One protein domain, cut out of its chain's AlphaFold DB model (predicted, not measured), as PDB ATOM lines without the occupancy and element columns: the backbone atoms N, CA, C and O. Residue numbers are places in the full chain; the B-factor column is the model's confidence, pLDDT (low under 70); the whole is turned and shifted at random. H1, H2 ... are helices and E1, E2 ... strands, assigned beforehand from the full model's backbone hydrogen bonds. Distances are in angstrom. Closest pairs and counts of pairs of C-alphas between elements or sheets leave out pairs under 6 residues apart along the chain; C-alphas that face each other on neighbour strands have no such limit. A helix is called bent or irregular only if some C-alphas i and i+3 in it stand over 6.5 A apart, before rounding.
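AT A GLANCE: This is residues 141 to 256 of the 274 residues of an uncharacterized protein of Candidatus Giovannonibacteria bacterium RIFCSPLOWO2_01_FULL_45_34 (UniProt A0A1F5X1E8). A two-stranded hairpin, E1 and E2, packs mainly through E1 on an up-and-down bundle of three helices, H1, H2 and H4, in which each helix runs against the one before it in the chain. The short helix H3 lies beyond E2, away from the bundle, and residues 199 to 204, of which 199 and 200 belong to H3, stick out there. The printed part has 116 residues with four named helices and two named strands, in the order H1 H2 H3 E1 E2 H4; the sheet, E1 - E2, is antiparallel, and the class is mostly helix. The whole is compact, with a radius of gyration of the C-alphas of 14.5 A and spans of 41 by 33 by 25 A.

IN THESE COORDINATES: Find C-alpha 209 at (19.881, 42.196, 48.382), where E1, residues 209 to 213, begins; E2 follows as residues 219 to 223. From there go on to H4, residues 229 to 255, the longest helix, which covers 39.3 A and ends at C-alpha 255, (5.148, 30.304, 27.166). Back at C-alpha 141, (21.870, 56.492, 37.097), H1 begins, residues 141 to 155, 21.2 A long. H2, residues 160 to 183, covers 34.4 A; it is irregular, with C-alphas 165 and 168 standing 7.4 A apart, and has a kink of 38 degrees near residue 167. H3 is residues 192 to 200, 12.2 A long.

HOW THE PARTS SIT: Look first at the hairpin E1 and E2, where N 210 and O 222 are 2.8 A apart and N 212 and O 220 3.0 A, both within hydrogen-bond range. The closest C-alphas of E1 and H4 are those of Phe 210 and Arg 239, 4.7 A apart. Those of E1 and H2 are Phe 178 and Ala 212, at 7.0 A. H4 touches H1, closest at the C-alphas of Ala 149 and Phe 241, 4.5 A, at a shallow tilt of 23 degrees, the same way. H4 touches H2, closest at the C-alphas of Lys 160 and Leu 252, 6.8 A, at a shallow tilt of 30 degrees, opposite ways. H1 and H2 form a helical hairpin, with the C-alphas of Leu 155 and Ala 163 closest at 5.5 A. H3 touches no helix; its closest C-alpha to E2 is that of Val 195, 7.6 A from that of Trp 221. In H1, H3 and H4 every O i to N i+4 pair is within hydrogen-bond range; in H2, 17 of 20 are.

THE WHOLE: Look for the two C-alphas farthest apart at Gly 227 and Asn 256, 43.3 A. The printed part has no cut, and no link is long. Residues 188 to 189 pair antiparallel with residues 222 to 223 of E2. The mean pLDDT of the printed part is 82.3; look for values under 70 at residues 202 to 208 and 226 to 230.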
ATOM      1  N   PHE A 141      21.755  57.936  37.000       77.56
ATOM      2  CA  PHE A 141      21.870  56.492  37.097       77.56
ATOM      3  C   PHE A 141      20.664  55.843  37.795       77.56
ATOM      4  O   PHE A 141      20.121  54.862  37.296       77.56
ATOM      5  N   TYR A 142      20.221  56.380  38.931       74.06
ATOM      6  CA  TYR A 142      19.079  55.866  39.685       74.06
ATOM      7  C   TYR A 142      17.783  55.918  38.869       74.06
ATOM      8  O   TYR A 142      17.056  54.927  38.809       74.06
ATOM      9  N   THR A 143      17.524  57.037  38.191       73.44
ATOM     10  CA  THR A 143      16.396  57.212  37.272       73.44
ATOM     11  C   THR A 143      16.481  56.228  36.112       73.44
ATOM     12  O   THR A 143      15.498  55.563  35.819       73.44
ATOM     13  N   GLU A 144      17.658  56.023  35.516       82.00
ATOM     14  CA  GLU A 144      17.825  55.043  34.436       82.00
ATOM     15  C   GLU A 144      17.503  53.603  34.889       82.00
ATOM     16  O   GLU A 144      16.895  52.818  34.147       82.00
ATOM     17  N   VAL A 145      17.879  53.253  36.126       82.50
ATOM     18  CA  VAL A 145      17.521  51.972  36.752       82.50
ATOM     19  C   VAL A 145      16.007  51.879  36.963       82.50
ATOM     20  O   VAL A 145      15.423  50.837  36.658       82.50
ATOM     21  N   GLN A 146      15.366  52.943  37.457       78.19
ATOM     22  CA  GLN A 146      13.915  52.988  37.669       78.19
ATOM     23  C   GLN A 146      13.134  52.888  36.356       78.19
ATOM     24  O   GLN A 146      12.279  52.015  36.242       78.19
ATOM     25  N   ASP A 147      13.484  53.679  35.344       82.75
ATOM     26  CA  ASP A 147      12.847  53.650  34.024       82.75
ATOM     27  C   ASP A 147      12.952  52.258  33.388       82.75
ATOM     28  O   ASP A 147      12.007  51.748  32.780       82.75
ATOM     29  N   SER A 148      14.105  51.598  33.554       87.81
ATOM     30  CA  SER A 148      14.302  50.225  33.082       87.81
ATOM     31  C   SER A 148      13.428  49.228  33.851       87.81
ATOM     32  O   SER A 148      12.853  48.328  33.238       87.81
ATOM     33  N   ALA A 149      13.282  49.395  35.168       83.56
ATOM     34  CA  ALA A 149      12.397  48.572  35.987       83.56
ATOM     35  C   ALA A 149      10.917  48.763  35.602       83.56
ATOM     36  O   ALA A 149      10.191  47.784  35.427       83.56
ATOM     37  N   ASP A 150      10.480  50.003  35.389       84.38
ATOM     38  CA  ASP A 150       9.117  50.314  34.960       84.38
ATOM     39  C   ASP A 150       8.833  49.783  33.551       84.38
ATOM     40  O   ASP A 150       7.751  49.241  33.297       84.38
ATOM     41  N   LYS A 151       9.824  49.823  32.649       89.31
ATOM     42  CA  LYS A 151       9.723  49.177  31.334       89.31
ATOM     43  C   LYS A 151       9.496  47.670  31.466       89.31
ATOM     44  O   LYS A 151       8.584  47.142  30.831       89.31
ATOM     45  N   VAL A 152      10.257  46.974  32.314       87.81
ATOM     46  CA  VAL A 152      10.057  45.532  32.571       87.81
ATOM     47  C   VAL A 152       8.656  45.268  33.111       87.81
ATOM     48  O   VAL A 152       7.966  44.360  32.648       87.81
ATOM     49  N   ARG A 153       8.203  46.091  34.059       88.94
ATOM     50  CA  ARG A 153       6.871  45.977  34.649       88.94
ATOM     51  C   ARG A 153       5.751  46.203  33.635       88.94
ATOM     52  O   ARG A 153       4.712  45.548  33.721       88.94
ATOM     53  N   SER A 154       5.958  47.090  32.667       90.38
ATOM     54  CA  SER A 154       5.053  47.253  31.529       90.38
ATOM     55  C   SER A 154       5.026  45.987  30.660       90.38
ATOM     56  O   SER A 154       3.951  45.449  30.385       90.38
ATOM     57  N   LEU A 155       6.196  45.423  30.334       89.38
ATOM     58  CA  LEU A 155       6.313  44.193  29.536       89.38
ATOM     59  C   LEU A 155       5.725  42.950  30.220       89.38
ATOM     60  O   LEU A 155       5.257  42.031  29.549       89.38
ATOM     61  N   LEU A 156       5.657  42.912  31.556       87.19
ATOM     62  CA  LEU A 156       4.932  41.852  32.273       87.19
ATOM     63  C   LEU A 156       3.446  41.778  31.881       87.19
ATOM     64  O   LEU A 156       2.840  40.708  31.995       87.19
ATOM     65  N   LYS A 157       2.868  42.886  31.402       90.19
ATOM     66  CA  LYS A 157       1.474  42.990  30.943       90.19
ATOM     67  C   LYS A 157       1.334  42.984  29.416       90.19
ATOM     68  O   LYS A 157       0.208  42.932  28.931       90.19
ATOM     69  N   SER A 158       2.440  43.045  28.674       87.12
ATOM     70  CA  SER A 158       2.449  43.082  27.208       87.12
ATOM     71  C   SER A 158       2.274  41.691  26.597       87.12
ATOM     72  O   SER A 158       2.322  40.671  27.304       87.12
ATOM     73  N   THR A 159       2.124  41.655  25.269       89.81
ATOM     74  CA  THR A 159       2.148  40.402  24.505       89.81
ATOM     75  C   THR A 159       3.514  39.720  24.611       89.81
ATOM     76  O   THR A 159       4.513  40.329  25.018       89.81
ATOM     77  N   LYS A 160       3.558  38.426  24.277       89.75
ATOM     78  CA  LYS A 160       4.796  37.643  24.306       89.75
ATOM     79  C   LYS A 160       5.789  38.177  23.278       89.75
ATOM     80  O   LYS A 160       6.949  38.348  23.614       89.75
ATOM     81  N   GLU A 161       5.319  38.466  22.072       90.38
ATOM     82  CA  GLU A 161       6.122  38.948  20.952       90.38
ATOM     83  C   GLU A 161       6.807  40.279  21.290       90.38
ATOM     84  O   GLU A 161       8.006  40.435  21.065       90.38
ATOM     85  N   GLU A 162       6.070  41.215  21.897       89.25
ATOM     86  CA  GLU A 162       6.619  42.495  22.369       89.25
ATOM     87  C   GLU A 162       7.669  42.303  23.468       89.25
ATOM     88  O   GLU A 162       8.690  42.985  23.485       89.25
ATOM     89  N   ALA A 163       7.427  41.371  24.393       88.25
ATOM     90  CA  ALA A 163       8.351  41.103  25.485       88.25
ATOM     91  C   ALA A 163       9.620  40.368  25.023       88.25
ATOM     92  O   ALA A 163      10.710  40.761  25.432       88.25
ATOM     93  N   ASP A 164       9.502  39.351  24.164       89.12
ATOM     94  CA  ASP A 164      10.643  38.609  23.607       89.12
ATOM     95  C   ASP A 164      11.566  39.533  22.791       89.12
ATOM     96  O   ASP A 164      12.783  39.372  22.835       89.12
ATOM     97  N   ALA A 165      11.021  40.545  22.103       91.31
ATOM     98  CA  ALA A 165      11.818  41.501  21.328       91.31
ATOM     99  C   ALA A 165      12.688  42.443  22.188       91.31
ATOM    100  O   ALA A 165      13.680  42.984  21.703       91.31
ATOM    101  N   GLU A 166      12.316  42.666  23.450       92.06
ATOM    102  CA  GLU A 166      12.908  43.695  24.320       92.06
ATOM    103  C   GLU A 166      13.676  43.111  25.519       92.06
ATOM    104  O   GLU A 166      14.541  43.782  26.093       92.06
ATOM    105  N   VAL A 167      13.378  41.867  25.920       91.06
ATOM    106  CA  VAL A 167      13.889  41.274  27.166       91.06
ATOM    107  C   VAL A 167      15.412  41.142  27.190       91.06
ATOM    108  O   VAL A 167      16.023  41.437  28.217       91.06
ATOM    109  N   ASP A 168      16.045  40.789  26.069       90.75
ATOM    110  CA  ASP A 168      17.504  40.645  25.994       90.75
ATOM    111  C   ASP A 168      18.214  41.985  26.241       90.75
ATOM    112  O   ASP A 168      19.164  42.061  27.024       90.75
ATOM    113  N   GLY A 169      17.685  43.077  25.677       92.06
ATOM    114  CA  GLY A 169      18.205  44.423  25.919       92.06
ATOM    115  C   GLY A 169      18.083  44.849  27.386       92.06
ATOM    116  O   GLY A 169      18.964  45.524  27.919       92.06
ATOM    117  N   LEU A 170      17.020  44.423  28.076       92.62
ATOM    118  CA  LEU A 170      16.840  44.676  29.510       92.62
ATOM    119  C   LEU A 170      17.794  43.840  30.373       92.62
ATOM    120  O   LEU A 170      18.320  44.351  31.363       92.62
ATOM    121  N   VAL A 171      18.071  42.592  29.986       91.38
ATOM    122  CA  VAL A 171      19.086  41.747  30.639       91.38
ATOM    123  C   VAL A 171      20.477  42.372  30.519       91.38
ATOM    124  O   VAL A 171      21.229  42.403  31.500       91.38
ATOM    125  N   ASP A 172      20.817  42.906  29.348       91.94
ATOM    126  CA  ASP A 172      22.101  43.569  29.128       91.94
ATOM    127  C   ASP A 172      22.212  44.885  29.904       91.94
ATOM    128  O   ASP A 172      23.240  45.131  30.540       91.94
ATOM    129  N   LYS A 173      21.138  45.685  29.967       92.38
ATOM    130  CA  LYS A 173      21.082  46.876  30.832       92.38
ATOM    131  C   LYS A 173      21.282  46.531  32.303       92.38
ATOM    132  O   LYS A 173      22.115  47.146  32.964       92.38
ATOM    133  N   TYR A 174      20.580  45.514  32.805       91.00
ATOM    134  CA  TYR A 174      20.736  45.051  34.184       91.00
ATOM    135  C   TYR A 174      22.191  44.671  34.495       91.00
ATOM    136  O   TYR A 174      22.739  45.056  35.532       91.00
ATOM    137  N   ARG A 175      22.853  43.964  33.568       90.44
ATOM    138  CA  ARG A 175      24.276  43.624  33.687       90.44
ATOM    139  C   ARG A 175      25.159  44.871  33.704       90.44
ATOM    140  O   ARG A 175      26.025  44.971  34.570       90.44
ATOM    141  N   GLY A 176      24.925  45.821  32.800       90.81
ATOM    142  CA  GLY A 176      25.671  47.080  32.741       90.81
ATOM    143  C   GLY A 176      25.550  47.904  34.026       90.81
ATOM    144  O   GLY A 176      26.555  48.395  34.546       90.81
ATOM    145  N   PHE A 177      24.345  47.990  34.597       92.19
ATOM    146  CA  PHE A 177      24.112  48.655  35.881       92.19
ATOM    147  C   PHE A 177      24.868  47.978  37.020       92.19
ATOM    148  O   PHE A 177      25.562  48.654  37.781       92.19
ATOM    149  N   PHE A 178      24.799  46.647  37.099       91.75
ATOM    150  CA  PHE A 178      25.582  45.889  38.068       91.75
ATOM    151  C   PHE A 178      27.086  46.160  37.925       91.75
ATOM    152  O   PHE A 178      27.747  46.465  38.915       91.75
ATOM    153  N   GLU A 179      27.634  46.091  36.709       90.19
ATOM    154  CA  GLU A 179      29.063  46.315  36.477       90.19
ATOM    155  C   GLU A 179      29.514  47.713  36.902       90.19
ATOM    156  O   GLU A 179      30.584  47.854  37.499       90.19
ATOM    157  N   LYS A 180      28.708  48.743  36.619       89.25
ATOM    158  CA  LYS A 180      29.000  50.124  37.016       89.25
ATOM    159  C   LYS A 180      29.020  50.266  38.537       89.25
ATOM    160  O   LYS A 180      29.979  50.804  39.087       89.25
ATOM    161  N   LEU A 181      28.016  49.715  39.219       87.12
ATOM    162  CA  LEU A 181      27.936  49.742  40.681       87.12
ATOM    163  C   LEU A 181      29.073  48.975  41.348       87.12
ATOM    164  O   LEU A 181      29.625  49.435  42.345       87.12
ATOM    165  N   TRP A 182      29.445  47.831  40.778       86.94
ATOM    166  CA  TRP A 182      30.540  47.013  41.275       86.94
ATOM    167  C   TRP A 182      31.892  47.720  41.131       86.94
ATOM    168  O   TRP A 182      32.659  47.791  42.090       86.94
ATOM    169  N   LYS A 183      32.185  48.285  39.949       86.56
ATOM    170  CA  LYS A 183      33.441  49.013  39.680       86.56
ATOM    171  C   LYS A 183      33.598  50.236  40.582       86.56
ATOM    172  O   LYS A 183      34.684  50.458  41.109       86.56
ATOM    173  N   ASN A 184      32.509  50.966  40.803       82.56
ATOM    174  CA  ASN A 184      32.494  52.171  41.629       82.56
ATOM    175  C   ASN A 184      32.336  51.878  43.131       82.56
ATOM    176  O   ASN A 184      32.248  52.808  43.923       82.56
ATOM    177  N   ARG A 185      32.302  50.599  43.539       83.00
ATOM    178  CA  ARG A 185      32.139  50.179  44.941       83.00
ATOM    179  C   ARG A 185      30.885  50.758  45.608       83.00
ATOM    180  O   ARG A 185      30.898  51.032  46.797       83.00
ATOM    181  N   HIS A 186      29.786  50.897  44.868       79.88
ATOM    182  CA  HIS A 186      28.481  51.258  45.438       79.88
ATOM    183  C   HIS A 186      27.679  50.039  45.890       79.88
ATOM    184  O   HIS A 186      26.549  50.183  46.332       79.88
ATOM    185  N   ILE A 187      28.207  48.829  45.746       84.44
ATOM    186  CA  ILE A 187      27.599  47.593  46.237       84.44
ATOM    187  C   ILE A 187      28.704  46.695  46.765       84.44
ATOM    188  O   ILE A 187      29.862  46.806  46.357       84.44
ATOM    189  N   GLN A 188      28.338  45.787  47.655       84.31
ATOM    190  CA  GLN A 188      29.260  44.815  48.224       84.31
ATOM    191  C   GLN A 188      28.643  43.412  48.148       84.31
ATOM    192  O   GLN A 188      27.418  43.255  48.204       84.31
ATOM    193  N   GLU A 189      29.493  42.398  47.981       86.62
ATOM    194  CA  GLU A 189      29.065  40.997  47.966       86.62
ATOM    195  C   GLU A 189      28.499  40.617  49.334       86.62
ATOM    196  O   GLU A 189      29.034  41.006  50.375       86.62
ATOM    197  N   VAL A 190      27.402  39.866  49.333       83.31
ATOM    198  CA  VAL A 190      26.875  39.257  50.551       83.31
ATOM    199  C   VAL A 190      27.741  38.031  50.860       83.31
ATOM    200  O   VAL A 190      27.857  37.167  49.990       83.31
ATOM    201  N   PRO A 191      28.322  37.925  52.069       83.62
ATOM    202  CA  PRO A 191      29.098  36.755  52.475       83.62
ATOM    203  C   PRO A 191      28.329  35.442  52.283       83.62
ATOM    204  O   PRO A 191      27.130  35.370  52.581       83.62
ATOM    205  N   ASP A 192      29.024  34.399  51.818       81.50
ATOM    206  CA  ASP A 192      28.427  33.089  51.524       81.50
ATOM    207  C   ASP A 192      27.742  32.493  52.774       81.50
ATOM    208  O   ASP A 192      26.680  31.877  52.664       81.50
ATOM    209  N   GLU A 193      28.265  32.760  53.977       82.06
ATOM    210  CA  GLU A 193      27.685  32.306  55.245       82.06
ATOM    211  C   GLU A 193      26.278  32.873  55.479       82.06
ATOM    212  O   GLU A 193      25.381  32.147  55.916       82.06
ATOM    213  N   ILE A 194      26.069  34.152  55.148       80.56
ATOM    214  CA  ILE A 194      24.772  34.833  55.275       80.56
ATOM    215  C   ILE A 194      23.797  34.290  54.228       80.56
ATOM    216  O   ILE A 194      22.634  34.014  54.529       80.56
ATOM    217  N   VAL A 195      24.274  34.084  52.997       76.19
ATOM    218  CA  VAL A 195      23.464  33.505  51.916       76.19
ATOM    219  C   VAL A 195      22.998  32.093  52.281       76.19
ATOM    220  O   VAL A 195      21.841  31.736  52.043       76.19
ATOM    221  N   ASP A 196      23.870  31.281  52.871       81.31
ATOM    222  CA  ASP A 196      23.533  29.927  53.302       81.31
ATOM    223  C   ASP A 196      22.590  29.903  54.503       81.31
ATOM    224  O   ASP A 196      21.726  29.026  54.591       81.31
ATOM    225  N   GLU A 197      22.707  30.871  55.406       78.69
ATOM    226  CA  GLU A 197      21.762  31.047  56.502       78.69
ATOM    227  C   GLU A 197      20.354  31.381  55.986       78.69
ATOM    228  O   GLU A 197      19.380  30.768  56.432       78.69
ATOM    229  N   TRP A 198      20.231  32.276  55.001       77.81
ATOM    230  CA  TRP A 198      18.945  32.593  54.370       77.81
ATOM    231  C   TRP A 198      18.299  31.369  53.723       77.81
ATOM    232  O   TRP A 198      17.112  31.115  53.945       77.81
ATOM    233  N   LYS A 199      19.084  30.568  52.988       75.69
ATOM    234  CA  LYS A 199      18.605  29.305  52.402       75.69
ATOM    235  C   LYS A 199      18.104  28.344  53.477       75.69
ATOM    236  O   LYS A 199      17.017  27.794  53.331       75.69
ATOM    237  N   ARG A 200      18.878  28.151  54.554       77.75
ATOM    238  CA  ARG A 200      18.529  27.236  55.656       77.75
ATOM    239  C   ARG A 200      17.257  27.651  56.382       77.75
ATOM    240  O   ARG A 200      16.470  26.797  56.769       77.75
ATOM    241  N   LYS A 201      17.069  28.953  56.586       73.88
ATOM    242  CA  LYS A 201      15.918  29.493  57.314       73.88
ATOM    243  C   LYS A 201      14.679  29.703  56.430       73.88
ATOM    244  O   LYS A 201      13.666  30.159  56.946       73.88
ATOM    245  N   HIS A 202      14.746  29.389  55.130       65.69
ATOM    246  CA  HIS A 202      13.678  29.649  54.154       65.69
ATOM    247  C   HIS A 202      13.140  31.094  54.203       65.69
ATOM    248  O   HIS A 202      11.954  31.335  53.983       65.69
ATOM    249  N   VAL A 203      14.007  32.065  54.510       58.38
ATOM    250  CA  VAL A 203      13.615  33.479  54.617       58.38
ATOM    251  C   VAL A 203      13.745  34.128  53.246       58.38
ATOM    252  O   VAL A 203      14.671  33.825  52.491       58.38
ATOM    253  N   SER A 204      12.833  35.047  52.927       57.41
ATOM    254  CA  SER A 204      13.001  35.943  51.786       57.41
ATOM    255  C   SER A 204      14.342  36.672  51.907       57.41
ATOM    256  O   SER A 204      14.613  37.300  52.932       57.41
ATOM    257  N   PHE A 205      15.177  36.574  50.870       61.62
ATOM    258  CA  PHE A 205      16.434  37.318  50.756       61.62
ATOM    259  C   PHE A 205      16.204  38.792  51.133       61.62
ATOM    260  O   PHE A 205      15.172  39.354  50.753       61.62
ATOM    261  N   SER A 206      17.143  39.375  51.897       62.66
ATOM    262  CA  SER A 206      17.071  40.740  52.452       62.66
ATOM    263  C   SER A 206      16.443  41.748  51.488       62.66
ATOM    264  O   SER A 206      16.681  41.694  50.278       62.66
ATOM    265  N   ASP A 207      15.701  42.724  52.027       60.03
ATOM    266  CA  ASP A 207      14.998  43.715  51.210       60.03
ATOM    267  C   ASP A 207      15.897  44.599  50.338       60.03
ATOM    268  O   ASP A 207      15.418  45.262  49.411       60.03
ATOM    269  N   TYR A 208      17.199  44.534  50.595       63.28
ATOM    270  CA  TYR A 208      18.250  45.307  49.950       63.28
ATOM    271  C   TYR A 208      19.236  44.438  49.162       63.28
ATOM    272  O   TYR A 208      20.213  44.962  48.631       63.28
ATOM    273  N   ALA A 209      19.013  43.119  49.098       75.75
ATOM    274  CA  ALA A 209      19.881  42.196  48.382       75.75
ATOM    275  C   ALA A 209      19.312  41.839  47.002       75.75
ATOM    276  O   ALA A 209      18.125  41.543  46.849       75.75
ATOM    277  N   PHE A 210      20.180  41.817  45.996       83.94
ATOM    278  CA  PHE A 210      19.863  41.401  44.635       83.94
ATOM    279  C   PHE A 210      20.932  40.452  44.096       83.94
ATOM    280  O   PHE A 210      22.068  40.417  44.572       83.94
ATOM    281  N   SER A 211      20.560  39.646  43.106       86.31
ATOM    282  CA  SER A 211      21.443  38.637  42.525       86.31
ATOM    283  C   SER A 211      22.006  39.116  41.188       86.31
ATOM    284  O   SER A 211      21.250  39.519  40.306       86.31
ATOM    285  N   ALA A 212      23.307  38.964  40.972       87.44
ATOM    286  CA  ALA A 212      23.957  39.280  39.702       87.44
ATOM    287  C   ALA A 212      25.023  38.238  39.343       87.44
ATOM    288  O   ALA A 212      25.404  37.406  40.165       87.44
ATOM    289  N   LYS A 213      25.507  38.260  38.098       85.44
ATOM    290  CA  LYS A 213      26.708  37.510  37.715       85.44
ATOM    291  C   LYS A 213      27.914  38.420  37.871       85.44
ATOM    292  O   LYS A 213      27.964  39.473  37.248       85.44
ATOM    293  N   ASN A 214      28.884  37.999  38.674       82.31
ATOM    294  CA  ASN A 214      30.138  38.725  38.813       82.31
ATOM    295  C   ASN A 214      30.956  38.684  37.501       82.31
ATOM    296  O   ASN A 214      30.638  37.896  36.605       82.31
ATOM    297  N   PRO A 215      32.050  39.460  37.381       77.25
ATOM    298  CA  PRO A 215      32.892  39.465  36.178       77.25
ATOM    299  C   PRO A 215      33.500  38.102  35.799       77.25
ATOM    300  O   PRO A 215      33.932  37.914  34.667       77.25
ATOM    301  N   LYS A 216      33.529  37.134  36.724       81.81
ATOM    302  CA  LYS A 216      33.966  35.748  36.478       81.81
ATOM    303  C   LYS A 216      32.817  34.833  36.024       81.81
ATOM    304  O   LYS A 216      33.012  33.631  35.885       81.81
ATOM    305  N   GLY A 217      31.611  35.370  35.850       81.94
ATOM    306  CA  GLY A 217      30.406  34.631  35.472       81.94
ATOM    307  C   GLY A 217      29.717  33.875  36.616       81.94
ATOM    308  O   GLY A 217      28.690  33.239  36.371       81.94
ATOM    309  N   LYS A 218      30.224  33.947  37.859       87.38
ATOM    310  CA  LYS A 218      29.604  33.304  39.034       87.38
ATOM    311  C   LYS A 218      28.388  34.122  39.473       87.38
ATOM    312  O   LYS A 218      28.486  35.339  39.620       87.38
ATOM    313  N   LYS A 219      27.253  33.457  39.714       86.50
ATOM    314  CA  LYS A 219      26.082  34.080  40.352       86.50
ATOM    315  C   LYS A 219      26.422  34.398  41.811       86.50
ATOM    316  O   LYS A 219      26.826  33.497  42.544       86.50
ATOM    317  N   ILE A 220      26.261  35.655  42.201       86.81
ATOM    318  CA  ILE A 220      26.533  36.174  43.543       86.81
ATOM    319  C   ILE A 220      25.352  37.013  44.032       86.81
ATOM    320  O   ILE A 220      24.550  37.501  43.232       86.81
ATOM    321  N   TRP A 221      25.263  37.187  45.347       87.31
ATOM    322  CA  TRP A 221      24.338  38.127  45.972       87.31
ATOM    323  C   TRP A 221      25.084  39.396  46.351       87.31
ATOM    324  O   TRP A 221      26.210  39.335  46.834       87.31
ATOM    325  N   CYS A 222      24.458  40.541  46.114       86.06
ATOM    326  CA  CYS A 222      25.001  41.855  46.427       86.06
ATOM    327  C   CYS A 222      23.963  42.655  47.205       86.06
ATOM    328  O   CYS A 222      22.768  42.516  46.956       86.06
ATOM    329  N   TRP A 223      24.417  43.518  48.102       82.50
ATOM    330  CA  TRP A 223      23.588  44.519  48.778       82.50
ATOM    331  C   TRP A 223      24.265  45.892  48.727       82.50
ATOM    332  O   TRP A 223      25.440  46.009  48.354       82.50
ATOM    333  N   GLY A 224      23.519  46.932  49.091       75.50
ATOM    334  CA  GLY A 224      24.099  48.249  49.332       75.50
ATOM    335  C   GLY A 224      25.087  48.229  50.506       75.50
ATOM    336  O   GLY A 224      25.060  47.347  51.370       75.50
ATOM    337  N   ILE A 225      25.982  49.209  50.532       72.50
ATOM    338  CA  ILE A 225      26.881  49.494  51.641       72.50
ATOM    339  C   ILE A 225      26.050  50.093  52.769       72.50
ATOM    340  O   ILE A 225      25.424  51.143  52.627       72.50
ATOM    341  N   LYS A 226      26.064  49.417  53.915       63.50
ATOM    342  CA  LYS A 226      25.348  49.858  55.110       63.50
ATOM    343  C   LYS A 226      25.817  51.258  55.527       63.50
ATOM    344  O   LYS A 226      27.015  51.500  55.619       63.50
ATOM    345  N   GLY A 227      24.867  52.152  55.799       55.78
ATOM    346  CA  GLY A 227      25.140  53.546  56.169       55.78
ATOM    347  C   GLY A 227      25.358  54.491  54.983       55.78
ATOM    348  O   GLY A 227      25.382  55.697  55.187       55.78
ATOM    349  N   ASN A 228      25.455  53.981  53.748       66.94
ATOM    350  CA  ASN A 228      25.471  54.805  52.542       66.94
ATOM    351  C   ASN A 228      24.074  54.799  51.896       66.94
ATOM    352  O   ASN A 228      23.629  53.788  51.348       66.94
ATOM    353  N   ILE A 229      23.374  55.932  51.982       61.88
ATOM    354  CA  ILE A 229      21.972  56.062  51.559       61.88
ATOM    355  C   ILE A 229      21.813  55.789  50.057       61.88
ATOM    356  O   ILE A 229      20.942  55.021  49.650       61.88
ATOM    357  N   GLU A 230      22.686  56.371  49.238       67.31
ATOM    358  CA  GLU A 230      22.690  56.244  47.780       67.31
ATOM    359  C   GLU A 230      22.842  54.787  47.330       67.31
ATOM    360  O   GLU A 230      22.051  54.241  46.555       67.31
ATOM    361  N   SER A 231      23.843  54.119  47.893       73.88
ATOM    362  CA  SER A 231      24.141  52.714  47.669       73.88
ATOM    363  C   SER A 231      22.959  51.812  48.039       73.88
ATOM    364  O   SER A 231      22.571  50.930  47.266       73.88
ATOM    365  N   MET A 232      22.345  52.053  49.198       70.19
ATOM    366  CA  MET A 232      21.185  51.298  49.673       70.19
ATOM    367  C   MET A 232      19.949  51.527  48.792       70.19
ATOM    368  O   MET A 232      19.247  50.569  48.449       70.19
ATOM    369  N   ALA A 233      19.706  52.770  48.372       71.00
ATOM    370  CA  ALA A 233      18.593  53.130  47.501       71.00
ATOM    371  C   ALA A 233      18.714  52.471  46.120       71.00
ATOM    372  O   ALA A 233      17.759  51.853  45.637       71.00
ATOM    373  N   VAL A 234      19.896  52.535  45.502       77.38
ATOM    374  CA  VAL A 234      20.151  51.868  44.221       77.38
ATOM    375  C   VAL A 234      20.059  50.352  44.350       77.38
ATOM    376  O   VAL A 234      19.459  49.718  43.486       77.38
ATOM    377  N   ALA A 235      20.590  49.746  45.415       79.75
ATOM    378  CA  ALA A 235      20.486  48.300  45.611       79.75
ATOM    379  C   ALA A 235      19.021  47.839  45.705       79.75
ATOM    380  O   ALA A 235      18.642  46.820  45.120       79.75
ATOM    381  N   LYS A 236      18.165  48.631  46.361       77.06
ATOM    382  CA  LYS A 236      16.717  48.394  46.412       77.06
ATOM    383  C   LYS A 236      16.060  48.517  45.031       77.06
ATOM    384  O   LYS A 236      15.214  47.692  44.683       77.06
ATOM    385  N   ALA A 237      16.445  49.514  44.233       80.31
ATOM    386  CA  ALA A 237      15.953  49.667  42.861       80.31
ATOM    387  C   ALA A 237      16.399  48.500  41.962       80.31
ATOM    388  O   ALA A 237      15.570  47.886  41.291       80.31
ATOM    389  N   MET A 238      17.675  48.110  42.040       87.12
ATOM    390  CA  MET A 238      18.242  46.953  41.339       87.12
ATOM    391  C   MET A 238      17.543  45.646  41.717       87.12
ATOM    392  O   MET A 238      17.269  44.828  40.845       87.12
ATOM    393  N   ARG A 239      17.191  45.453  42.994       84.69
ATOM    394  CA  ARG A 239      16.398  44.297  43.438       84.69
ATOM    395  C   ARG A 239      15.032  44.248  42.766       84.69
ATOM    396  O   ARG A 239      14.629  43.180  42.313       84.69
ATOM    397  N   ARG A 240      14.315  45.375  42.712       82.38
ATOM    398  CA  ARG A 240      12.998  45.444  42.055       82.38
ATOM    399  C   ARG A 240      13.108  45.148  40.569       82.38
ATOM    400  O   ARG A 240      12.354  44.321  40.073       82.38
ATOM    401  N   PHE A 241      14.091  45.753  39.902       87.56
ATOM    402  CA  PHE A 241      14.390  45.451  38.508       87.56
ATOM    403  C   PHE A 241      14.660  43.947  38.332       87.56
ATOM    404  O   PHE A 241      13.998  43.296  37.531       87.56
ATOM    405  N   TYR A 242      15.550  43.358  39.135       88.25
ATOM    406  CA  TYR A 242      15.841  41.924  39.078       88.25
ATOM    407  C   TYR A 242      14.591  41.058  39.270       88.25
ATOM    408  O   TYR A 242      14.384  40.124  38.504       88.25
ATOM    409  N   ALA A 243      13.760  41.350  40.272       84.25
ATOM    410  CA  ALA A 243      12.571  40.558  40.578       84.25
ATOM    411  C   ALA A 243      11.538  40.595  39.441       84.25
ATOM    412  O   ALA A 243      11.027  39.549  39.029       84.25
ATOM    413  N   ASP A 244      11.268  41.785  38.900       86.50
ATOM    414  CA  ASP A 244      10.334  41.953  37.787       86.50
ATOM    415  C   ASP A 244      10.909  41.298  36.509       86.50
ATOM    416  O   ASP A 244      10.176  40.644  35.762       86.50
ATOM    417  N   LEU A 245      12.231  41.376  36.291       87.88
ATOM    418  CA  LEU A 245      12.912  40.780  35.135       87.88
ATOM    419  C   LEU A 245      12.950  39.248  35.205       87.88
ATOM    420  O   LEU A 245      12.673  38.584  34.210       87.88
ATOM    421  N   ASP A 246      13.248  38.677  36.371       86.75
ATOM    422  CA  ASP A 246      13.239  37.226  36.597       86.75
ATOM    423  C   ASP A 246      11.824  36.660  36.396       86.75
ATOM    424  O   ASP A 246      11.641  35.631  35.742       86.75
ATOM    425  N   THR A 247      10.804  37.394  36.854       87.81
ATOM    426  CA  THR A 247       9.393  37.060  36.615       87.81
ATOM    427  C   THR A 247       9.051  37.085  35.124       87.81
ATOM    428  O   THR A 247       8.394  36.166  34.623       87.81
ATOM    429  N   LEU A 248       9.516  38.102  34.392       84.19
ATOM    430  CA  LEU A 248       9.299  38.220  32.950       84.19
ATOM    431  C   LEU A 248       9.956  37.058  32.196       84.19
ATOM    432  O   LEU A 248       9.295  36.393  31.398       84.19
ATOM    433  N   LEU A 249      11.221  36.765  32.500       88.81
ATOM    434  CA  LEU A 249      11.968  35.650  31.915       88.81
ATOM    435  C   LEU A 249      11.297  34.305  32.208       88.81
ATOM    436  O   LEU A 249      11.187  33.458  31.319       88.81
ATOM    437  N   PHE A 250      10.803  34.106  33.430       88.69
ATOM    438  CA  PHE A 250      10.059  32.904  33.792       88.69
ATOM    439  C   PHE A 250       8.764  32.766  32.978       88.69
ATOM    440  O   PHE A 250       8.492  31.690  32.438       88.69
ATOM    441  N   ARG A 251       7.988  33.852  32.841       88.56
ATOM    442  CA  ARG A 251       6.761  33.888  32.025       88.56
ATOM    443  C   ARG A 251       7.048  33.501  30.574       88.56
ATOM    444  O   ARG A 251       6.367  32.632  30.034       88.56
ATOM    445  N   LEU A 252       8.067  34.110  29.965       86.81
ATOM    446  CA  LEU A 252       8.462  33.848  28.577       86.81
ATOM    447  C   LEU A 252       8.941  32.408  28.391       86.81
ATOM    448  O   LEU A 252       8.520  31.724  27.459       86.81
ATOM    449  N   LYS A 253       9.743  31.893  29.331       88.00
ATOM    450  CA  LYS A 253      10.181  30.495  29.322       88.00
ATOM    451  C   LYS A 253       9.000  29.529  29.387       88.00
ATOM    452  O   LYS A 253       8.976  28.565  28.628       88.00
ATOM    453  N   LYS A 254       8.016  29.784  30.257       86.56
ATOM    454  CA  LYS A 254       6.804  28.960  30.366       86.56
ATOM    455  C   LYS A 254       5.983  28.991  29.074       86.56
ATOM    456  O   LYS A 254       5.541  27.947  28.622       86.56
ATOM    457  N   ALA A 255       5.842  30.157  28.447       81.56
ATOM    458  CA  ALA A 255       5.148  30.304  27.166       81.56
ATOM    459  C   ALA A 255       5.903  29.689  25.966       81.56
ATOM    460  O   ALA A 255       5.365  29.641  24.861       81.56
ATOM    461  N   ASN A 256       7.158  29.278  26.160       78.81
ATOM    462  CA  ASN A 256       7.991  28.575  25.182       78.81
ATOM    463  C   ASN A 256       8.093  27.066  25.464       78.81
ATOM    464  O   ASN A 256       8.728  26.348  24.692       78.81
TER     465      ASN A 256